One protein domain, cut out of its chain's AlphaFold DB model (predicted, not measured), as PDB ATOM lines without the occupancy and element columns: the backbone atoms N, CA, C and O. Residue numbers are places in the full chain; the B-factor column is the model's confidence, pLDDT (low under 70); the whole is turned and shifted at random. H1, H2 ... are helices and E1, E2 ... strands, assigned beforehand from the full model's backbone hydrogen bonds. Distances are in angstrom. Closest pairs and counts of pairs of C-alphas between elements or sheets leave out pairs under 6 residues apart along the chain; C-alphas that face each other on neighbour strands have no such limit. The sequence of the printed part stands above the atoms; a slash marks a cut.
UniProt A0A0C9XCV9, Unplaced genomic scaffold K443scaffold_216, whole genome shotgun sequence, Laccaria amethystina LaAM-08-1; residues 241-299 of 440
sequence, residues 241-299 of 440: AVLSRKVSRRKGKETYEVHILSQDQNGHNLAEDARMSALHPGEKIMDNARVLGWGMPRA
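AT A GLANCE: This is residues 241 to 299 of the 440 residues of an uncharacterized protein of Laccaria amethystina LaAM-08-1 (UniProt A0A0C9XCV9). With little regular structure, the model has a long two-stranded hairpin arm, E1 and E2, at one end and a small loose head at the other, made of the helix H1 and the looping residues 280 to 299. The printed part has 59 residues, of which 22 are in named elements, ordered E1, E2, H1; the sheet E1 - E2 is antiparallel and the class mixed. It is extended, with a radius of gyration of the C-alphas of 18.5 A, a rod spanning 59 by 19 by 18 A.

HOW THE PARTS SIT: E1, residues 242 to 247, and E2, residues 255 to 260, form a hairpin, antiparallel at 152 degrees. N 245 and O 257 are 2.8 A apart, within hydrogen-bond range. H1, residues 270 to 279, is apart from E1; its every O i to N i+4 pair is within hydrogen-bond range. Residues 286 to 287 pair antiparallel with 290 to 291.

IN THESE COORDINATES: E1 begins at C-alpha 242 (-38.209, 34.483, -30.207) and is 15.4 A long; E2 is 16.4 A. H1, 14.2 A, ends at C-alpha 279 (-53.354, 60.248, -27.876).

THE WHOLE: The C-alphas of Lys 251 and Gly 282, the two farthest apart, are 59.5 A apart. The printed part has no cut, both links are short, and residues 278 to 283 stand free. Residues 241 to 243 and 248 to 253 have pLDDT under 70.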
ATOM      1  N   ALA A 241     -42.516  36.270 -29.235       55.84
ATOM      2  CA  ALA A 241     -41.868  35.582 -30.345       55.84
ATOM      3  C   ALA A 241     -40.345  35.721 -30.237       55.84
ATOM      4  O   ALA A 241     -39.800  36.825 -30.123       55.84
ATOM      5  N   VAL A 242     -39.664  34.581 -30.271       56.97
ATOM      6  CA  VAL A 242     -38.209  34.483 -30.207       56.97
ATOM      7  C   VAL A 242     -37.753  33.511 -31.284       56.97
ATOM      8  O   VAL A 242     -38.256  32.394 -31.366       56.97
ATOM      9  N   LEU A 243     -36.790  33.928 -32.102       68.12
ATOM     10  CA  LEU A 243     -36.107  33.053 -33.044       68.12
ATOM     11  C   LEU A 243     -34.789  32.596 -32.421       68.12
ATOM     12  O   LEU A 243     -33.929  33.421 -32.116       68.12
ATOM     13  N   SER A 244     -34.613  31.287 -32.274       70.06
ATOM     14  CA  SER A 244     -33.321  30.694 -31.928       70.06
ATOM     15  C   SER A 244     -32.619  30.226 -33.201       70.06
ATOM     16  O   SER A 244     -33.199  29.492 -34.003       70.06
ATOM     17  N   ARG A 245     -31.372  30.651 -33.410       77.19
ATOM     18  CA  ARG A 245     -30.534  30.245 -34.543       77.19
ATOM     19  C   ARG A 245     -29.312  29.501 -34.028       77.19
ATOM     20  O   ARG A 245     -28.536  30.039 -33.245       77.19
ATOM     21  N   LYS A 246     -29.091  28.275 -34.507       76.19
ATOM     22  CA  LYS A 246     -27.856  27.538 -34.218       76.19
ATOM     23  C   LYS A 246     -26.666  28.249 -34.862       76.19
ATOM     24  O   LYS A 246     -26.630  28.436 -36.078       76.19
ATOM     25  N   VAL A 247     -25.667  28.585 -34.057       79.62
ATOM     26  CA  VAL A 247     -24.388  29.122 -34.516       79.62
ATOM     27  C   VAL A 247     -23.379  27.990 -34.473       79.62
ATOM     28  O   VAL A 247     -22.988  27.523 -33.402       79.62
ATOM     29  N   SER A 248     -22.977  27.504 -35.647       64.69
ATOM     30  CA  SER A 248     -21.938  26.479 -35.737       64.69
ATOM     31  C   SER A 248     -20.597  27.074 -35.311       64.69
ATOM     32  O   SER A 248     -20.109  28.027 -35.919       64.69
ATOM     33  N   ARG A 249     -19.972  26.501 -34.280       61.12
ATOM     34  CA  ARG A 249     -18.566  26.753 -33.954       61.12
ATOM     35  C   ARG A 249     -17.759  25.472 -34.105       61.12
ATOM     36  O   ARG A 249     -18.170  24.394 -33.681       61.12
ATOM     37  N   ARG A 250     -16.560  25.610 -34.684       60.06
ATOM     38  CA  ARG A 250     -15.519  24.573 -34.647       60.06
ATOM     39  C   ARG A 250     -15.299  24.153 -33.183       60.06
ATOM     40  O   ARG A 250     -15.074  25.025 -32.349       60.06
ATOM     41  N   LYS A 251     -15.295  22.835 -32.927       62.28
ATOM     42  CA  LYS A 251     -15.128  22.135 -31.625       62.28
ATOM     43  C   LYS A 251     -16.402  21.857 -30.800       62.28
ATOM     44  O   LYS A 251     -16.454  22.198 -29.625       62.28
ATOM     45  N   GLY A 252     -17.385  21.164 -31.381       64.50
ATOM     46  CA  GLY A 252     -18.281  20.235 -30.657       64.50
ATOM     47  C   GLY A 252     -19.264  20.793 -29.614       64.50
ATOM     48  O   GLY A 252     -20.087  20.032 -29.122       64.50
ATOM     49  N   LYS A 253     -19.223  22.087 -29.279       62.78
ATOM     50  CA  LYS A 253     -20.198  22.740 -28.397       62.78
ATOM     51  C   LYS A 253     -21.207  23.512 -29.239       62.78
ATOM     52  O   LYS A 253     -20.837  24.455 -29.937       62.78
ATOM     53  N   GLU A 254     -22.467  23.105 -29.172       75.50
ATOM     54  CA  GLU A 254     -23.559  23.817 -29.825       75.50
ATOM     55  C   GLU A 254     -23.860  25.115 -29.068       75.50
ATOM     56  O   GLU A 254     -23.957  25.134 -27.840       75.50
ATOM     57  N   THR A 255     -23.964  26.218 -29.802       74.31
ATOM     58  CA  THR A 255     -24.344  27.528 -29.266       74.31
ATOM     59  C   THR A 255     -25.490  28.086 -30.091       74.31
ATOM     60  O   THR A 255     -25.496  27.924 -31.312       74.31
ATOM     61  N   TYR A 256     -26.444  28.746 -29.439       79.94
ATOM     62  CA  TYR A 256     -27.621  29.322 -30.082       79.94
ATOM     63  C   TYR A 256     -27.633  30.838 -29.891       79.94
ATOM     64  O   TYR A 256     -27.414  31.332 -28.785       79.94
ATOM     65  N   GLU A 257     -27.880  31.566 -30.974       79.06
ATOM     66  CA  GLU A 257     -28.191  32.992 -30.963       79.06
ATOM     67  C   GLU A 257     -29.697  33.181 -30.806       79.06
ATOM     68  O   GLU A 257     -30.495  32.511 -31.464       79.06
ATOM     69  N   VAL A 258     -30.082  34.103 -29.927       77.31
ATOM     70  CA  VAL A 258     -31.476  34.404 -29.612       77.31
ATOM     71  C   VAL A 258     -31.821  35.765 -30.204       77.31
ATOM     72  O   VAL A 258     -31.289  36.786 -29.776       77.31
ATOM     73  N   HIS A 259     -32.729  35.784 -31.176       74.88
ATOM     74  CA  HIS A 259     -33.253  37.000 -31.786       74.88
ATOM     75  C   HIS A 259     -34.674  37.252 -31.291       74.88
ATOM     76  O   HIS A 259     -35.584  36.453 -31.511       74.88
ATOM     77  N   ILE A 260     -34.865  38.383 -30.616       76.12
ATOM     78  CA  ILE A 260     -36.184  38.827 -30.173       76.12
ATOM     79  C   ILE A 260     -36.920  39.397 -31.385       76.12
ATOM     80  O   ILE A 260     -36.416  40.303 -32.045       76.12
ATOM     81  N   LEU A 261     -38.100  38.851 -31.669       72.75
ATOM     82  CA  LEU A 261     -38.884  39.198 -32.852       72.75
ATOM     83  C   LEU A 261     -40.014  40.194 -32.553       72.75
ATOM     84  O   LEU A 261     -40.584  40.766 -33.470       72.75
ATOM     85  N   SER A 262     -40.351  40.417 -31.281       72.06
ATOM     86  CA  SER A 262     -41.385  41.377 -30.882       72.06
ATOM     87  C   SER A 262     -40.965  42.214 -29.674       72.06
ATOM     88  O   SER A 262     -40.108  41.809 -28.883       72.06
ATOM     89  N   GLN A 263     -41.605  43.368 -29.480       79.75
ATOM     90  CA  GLN A 263     -41.475  44.192 -28.270       79.75
ATOM     91  C   GLN A 263     -42.696  44.011 -27.351       79.75
ATOM     92  O   GLN A 263     -43.790  43.733 -27.829       79.75
ATOM     93  N   ASP A 264     -42.503  44.120 -26.031       77.50
ATOM     94  CA  ASP A 264     -43.584  44.019 -25.035       77.50
ATOM     95  C   ASP A 264     -44.494  45.225 -25.194       77.50
ATOM     96  O   ASP A 264     -44.027  46.350 -25.071       77.50
ATOM     97  N   GLN A 265     -45.780  45.010 -25.442       82.31
ATOM     98  CA  GLN A 265     -46.784  46.068 -25.361       82.31
ATOM     99  C   GLN A 265     -47.435  45.981 -23.985       82.31
ATOM    100  O   GLN A 265     -48.510  45.420 -23.816       82.31
ATOM    101  N   ASN A 266     -46.710  46.456 -22.972       80.38
ATOM    102  CA  ASN A 266     -47.153  46.520 -21.581       80.38
ATOM    103  C   ASN A 266     -46.849  47.909 -21.004       80.38
ATOM    104  O   ASN A 266     -46.163  48.703 -21.645       80.38
ATOM    105  N   GLY A 267     -47.327  48.206 -19.796       81.44
ATOM    106  CA  GLY A 267     -47.102  49.522 -19.196       81.44
ATOM    107  C   GLY A 267     -45.658  49.812 -18.759       81.44
ATOM    108  O   GLY A 267     -45.377  50.906 -18.293       81.44
ATOM    109  N   HIS A 268     -44.727  48.863 -18.905       83.62
ATOM    110  CA  HIS A 268     -43.292  49.124 -18.741       83.62
ATOM    111  C   HIS A 268     -42.623  49.552 -20.056       83.62
ATOM    112  O   HIS A 268     -41.447  49.922 -20.063       83.62
ATOM    113  N   ASN A 269     -43.337  49.487 -21.182       86.75
ATOM    114  CA  ASN A 269     -42.834  49.959 -22.459       86.75
ATOM    115  C   ASN A 269     -43.039  51.473 -22.581       86.75
ATOM    116  O   ASN A 269     -44.151  51.940 -22.822       86.75
ATOM    117  N   LEU A 270     -41.940  52.227 -22.508       90.88
ATOM    118  CA  LEU A 270     -41.937  53.684 -22.672       90.88
ATOM    119  C   LEU A 270     -42.532  54.142 -24.014       90.88
ATOM    120  O   LEU A 270     -43.063  55.244 -24.102       90.88
ATOM    121  N   ALA A 271     -42.468  53.313 -25.062       91.25
ATOM    122  CA  ALA A 271     -43.103  53.626 -26.339       91.25
ATOM    123  C   ALA A 271     -44.637  53.524 -26.268       91.25
ATOM    124  O   ALA A 271     -45.320  54.307 -26.927       91.25
ATOM    125  N   GLU A 272     -45.186  52.603 -25.464       90.00
ATOM    126  CA  GLU A 272     -46.631  52.550 -25.219       90.00
ATOM    127  C   GLU A 272     -47.077  53.721 -24.347       90.00
ATOM    128  O   GLU A 272     -48.071  54.355 -24.680       90.00
ATOM    129  N   ASP A 273     -46.319  54.064 -23.306       88.88
ATOM    130  CA  ASP A 273     -46.604  55.234 -22.468       88.88
ATOM    131  C   ASP A 273     -46.611  56.538 -23.286       88.88
ATOM    132  O   ASP A 273     -47.583  57.298 -23.273       88.88
ATOM    133  N   ALA A 274     -45.576  56.752 -24.107       92.38
ATOM    134  CA  ALA A 274     -45.493  57.907 -24.996       92.38
ATOM    135  C   ALA A 274     -46.641  57.940 -26.018       92.38
ATOM    136  O   ALA A 274     -47.200  59.004 -26.283       92.38
ATOM    137  N   ARG A 275     -47.022  56.784 -26.582       93.38
ATOM    138  CA  ARG A 275     -48.166  56.678 -27.500       93.38
ATOM    139  C   ARG A 275     -49.474  57.053 -26.803       93.38
ATOM    140  O   ARG A 275     -50.246  57.817 -27.371       93.38
ATOM    141  N   MET A 276     -49.727  56.523 -25.606       90.06
ATOM    142  CA  MET A 276     -50.947  56.812 -24.844       90.06
ATOM    143  C   MET A 276     -51.004  58.288 -24.441       90.06
ATOM    144  O   MET A 276     -52.013  58.943 -24.679       90.06
ATOM    145  N   SER A 277     -49.896  58.838 -23.944       90.56
ATOM    146  CA  SER A 277     -49.781  60.259 -23.592       90.56
ATOM    147  C   SER A 277     -50.025  61.184 -24.792       90.56
ATOM    148  O   SER A 277     -50.649  62.233 -24.654       90.56
ATOM    149  N   ALA A 278     -49.568  60.797 -25.989       94.25
ATOM    150  CA  ALA A 278     -49.787  61.569 -27.211       94.25
ATOM    151  C   ALA A 278     -51.241  61.517 -27.713       94.25
ATOM    152  O   ALA A 278     -51.711  62.485 -28.307       94.25
ATOM    153  N   LEU A 279     -51.944  60.400 -27.498       91.31
ATOM    154  CA  LEU A 279     -53.354  60.248 -27.876       91.31
ATOM    155  C   LEU A 279     -54.308  60.955 -26.902       91.31
ATOM    156  O   LEU A 279     -55.409  61.319 -27.305       91.31
ATOM    157  N   HIS A 280     -53.877  61.173 -25.657       89.25
ATOM    158  CA  HIS A 280     -54.685  61.750 -24.580       89.25
ATOM    159  C   HIS A 280     -53.939  62.905 -23.886       89.25
ATOM    160  O   HIS A 280     -53.502  62.779 -22.737       89.25
ATOM    161  N   PRO A 281     -53.733  64.042 -24.578       93.06
ATOM    162  CA  PRO A 281     -52.965  65.150 -24.028       93.06
ATOM    163  C   PRO A 281     -53.641  65.734 -22.779       93.06
ATOM    164  O   PRO A 281     -54.784  66.179 -22.829       93.06
ATOM    165  N   GLY A 282     -52.904  65.779 -21.666       89.19
ATOM    166  CA  GLY A 282     -53.382  66.323 -20.387       89.19
ATOM    167  C   GLY A 282     -54.032  65.298 -19.453       89.19
ATOM    168  O   GLY A 282     -54.354  65.648 -18.319       89.19
ATOM    169  N   GLU A 283     -54.172  64.042 -19.876       88.06
ATOM    170  CA  GLU A 283     -54.742  62.966 -19.064       88.06
ATOM    171  C   GLU A 283     -53.659  61.977 -18.616       88.06
ATOM    172  O   GLU A 283     -52.798  61.561 -19.394       88.06
ATOM    173  N   LYS A 284     -53.706  61.558 -17.346       85.81
ATOM    174  CA  LYS A 284     -52.820  60.507 -16.828       85.81
ATOM    175  C   LYS A 284     -53.434  59.135 -17.110       85.81
ATOM    176  O   LYS A 284     -54.112  58.567 -16.260       85.81
ATOM    177  N   ILE A 285     -53.206  58.622 -18.316       86.38
ATOM    178  CA  ILE A 285     -53.772  57.336 -18.751       86.38
ATOM    179  C   ILE A 285     -52.978  56.138 -18.222       86.38
ATOM    180  O   ILE A 285     -53.572  55.136 -17.817       86.38
ATOM    181  N   MET A 286     -51.647  56.226 -18.230       84.00
ATOM    182  CA  MET A 286     -50.770  55.173 -17.724       84.00
ATOM    183  C   MET A 286     -50.273  55.527 -16.318       84.00
ATOM    184  O   MET A 286     -49.684  56.585 -16.100       84.00
ATOM    185  N   ASP A 287     -50.506  54.636 -15.357       83.31
ATOM    186  CA  ASP A 287     -50.040  54.769 -13.980       83.31
ATOM    187  C   ASP A 287     -49.581  53.418 -13.433       83.31
ATOM    188  O   ASP A 287     -50.250  52.408 -13.634       83.31
ATOM    189  N   ASN A 288     -48.425  53.372 -12.768       83.69
ATOM    190  CA  ASN A 288     -47.833  52.133 -12.240       83.69
ATOM    191  C   ASN A 288     -47.830  50.961 -13.247       83.69
ATOM    192  O   ASN A 288     -48.166  49.825 -12.909       83.69
ATOM    193  N   ALA A 289     -47.450  51.248 -14.498       81.31
ATOM    194  CA  ALA A 289     -47.447  50.297 -15.613       81.31
ATOM    195  C   ALA A 289     -48.823  49.675 -15.939       81.31
ATOM    196  O   ALA A 289     -48.899  48.570 -16.485       81.31
ATOM    197  N   ARG A 290     -49.905  50.397 -15.637       81.00
ATOM    198  CA  ARG A 290     -51.292  50.026 -15.919       81.00
ATOM    199  C   ARG A 290     -52.012  51.157 -16.651       81.00
ATOM    200  O   ARG A 290     -51.796  52.322 -16.350       81.00
ATOM    201  N   VAL A 291     -52.865  50.819 -17.610       80.69
ATOM    202  CA  VAL A 291     -53.726  51.754 -18.343       80.69
ATOM    203  C   VAL A 291     -55.058  51.852 -17.611       80.69
ATOM    204  O   VAL A 291     -55.810  50.885 -17.603       80.69
ATOM    205  N   LEU A 292     -55.333  52.988 -16.963       81.56
ATOM    206  CA  LEU A 292     -56.545  53.199 -16.152       81.56
ATOM    207  C   LEU A 292     -56.809  52.046 -15.152       81.56
ATOM    208  O   LEU A 292     -57.932  51.577 -15.006       81.56
ATOM    209  N   GLY A 293     -55.752  51.549 -14.494       76.94
ATOM    210  CA  GLY A 293     -55.813  50.407 -13.565       76.94
ATOM    211  C   GLY A 293     -55.643  49.026 -14.218       76.94
ATOM    212  O   GLY A 293     -55.262  48.062 -13.548       76.94
ATOM    213  N   TRP A 294     -55.783  48.921 -15.539       73.50
ATOM    214  CA  TRP A 294     -55.670  47.659 -16.268       73.50
ATOM    215  C   TRP A 294     -54.243  47.332 -16.721       73.50
ATOM    216  O   TRP A 294     -53.459  48.199 -17.088       73.50
ATOM    217  N   GLY A 295     -53.875  46.049 -16.698       70.94
ATOM    218  CA  GLY A 295     -52.493  45.599 -16.901       70.94
ATOM    219  C   GLY A 295     -51.925  45.801 -18.308       70.94
ATOM    220  O   GLY A 295     -50.707  45.699 -18.477       70.94
ATOM    221  N   MET A 296     -52.780  46.057 -19.305       78.00
ATOM    222  CA  MET A 296     -52.417  45.894 -20.710       78.00
ATOM    223  C   MET A 296     -52.832  47.094 -21.569       78.00
ATOM    224  O   MET A 296     -53.981  47.498 -21.534       78.00
ATOM    225  N   PRO A 297     -51.926  47.685 -22.365       82.38
ATOM    226  CA  PRO A 297     -52.258  48.806 -23.239       82.38
ATOM    227  C   PRO A 297     -52.913  48.383 -24.557       82.38
ATOM    228  O   PRO A 297     -53.457  49.239 -25.252       82.38
ATOM    229  N   ARG A 298     -52.824  47.096 -24.933       87.81
ATOM    230  CA  ARG A 298     -53.418  46.542 -26.157       87.81
ATOM    231  C   ARG A 298     -53.955  45.133 -25.911       87.81
ATOM    232  O   ARG A 298     -53.204  44.269 -25.465       87.81
ATOM    233  N   ALA A 299     -55.219  44.902 -26.252       87.44
ATOM    234  CA  ALA A 299     -55.831  43.578 -26.348       87.44
ATOM    235  C   ALA A 299     -57.030  43.628 -27.307       87.44
ATOM    236  O   ALA A 299     -57.498  44.712 -27.658       87.44
TER     237      ALA A 299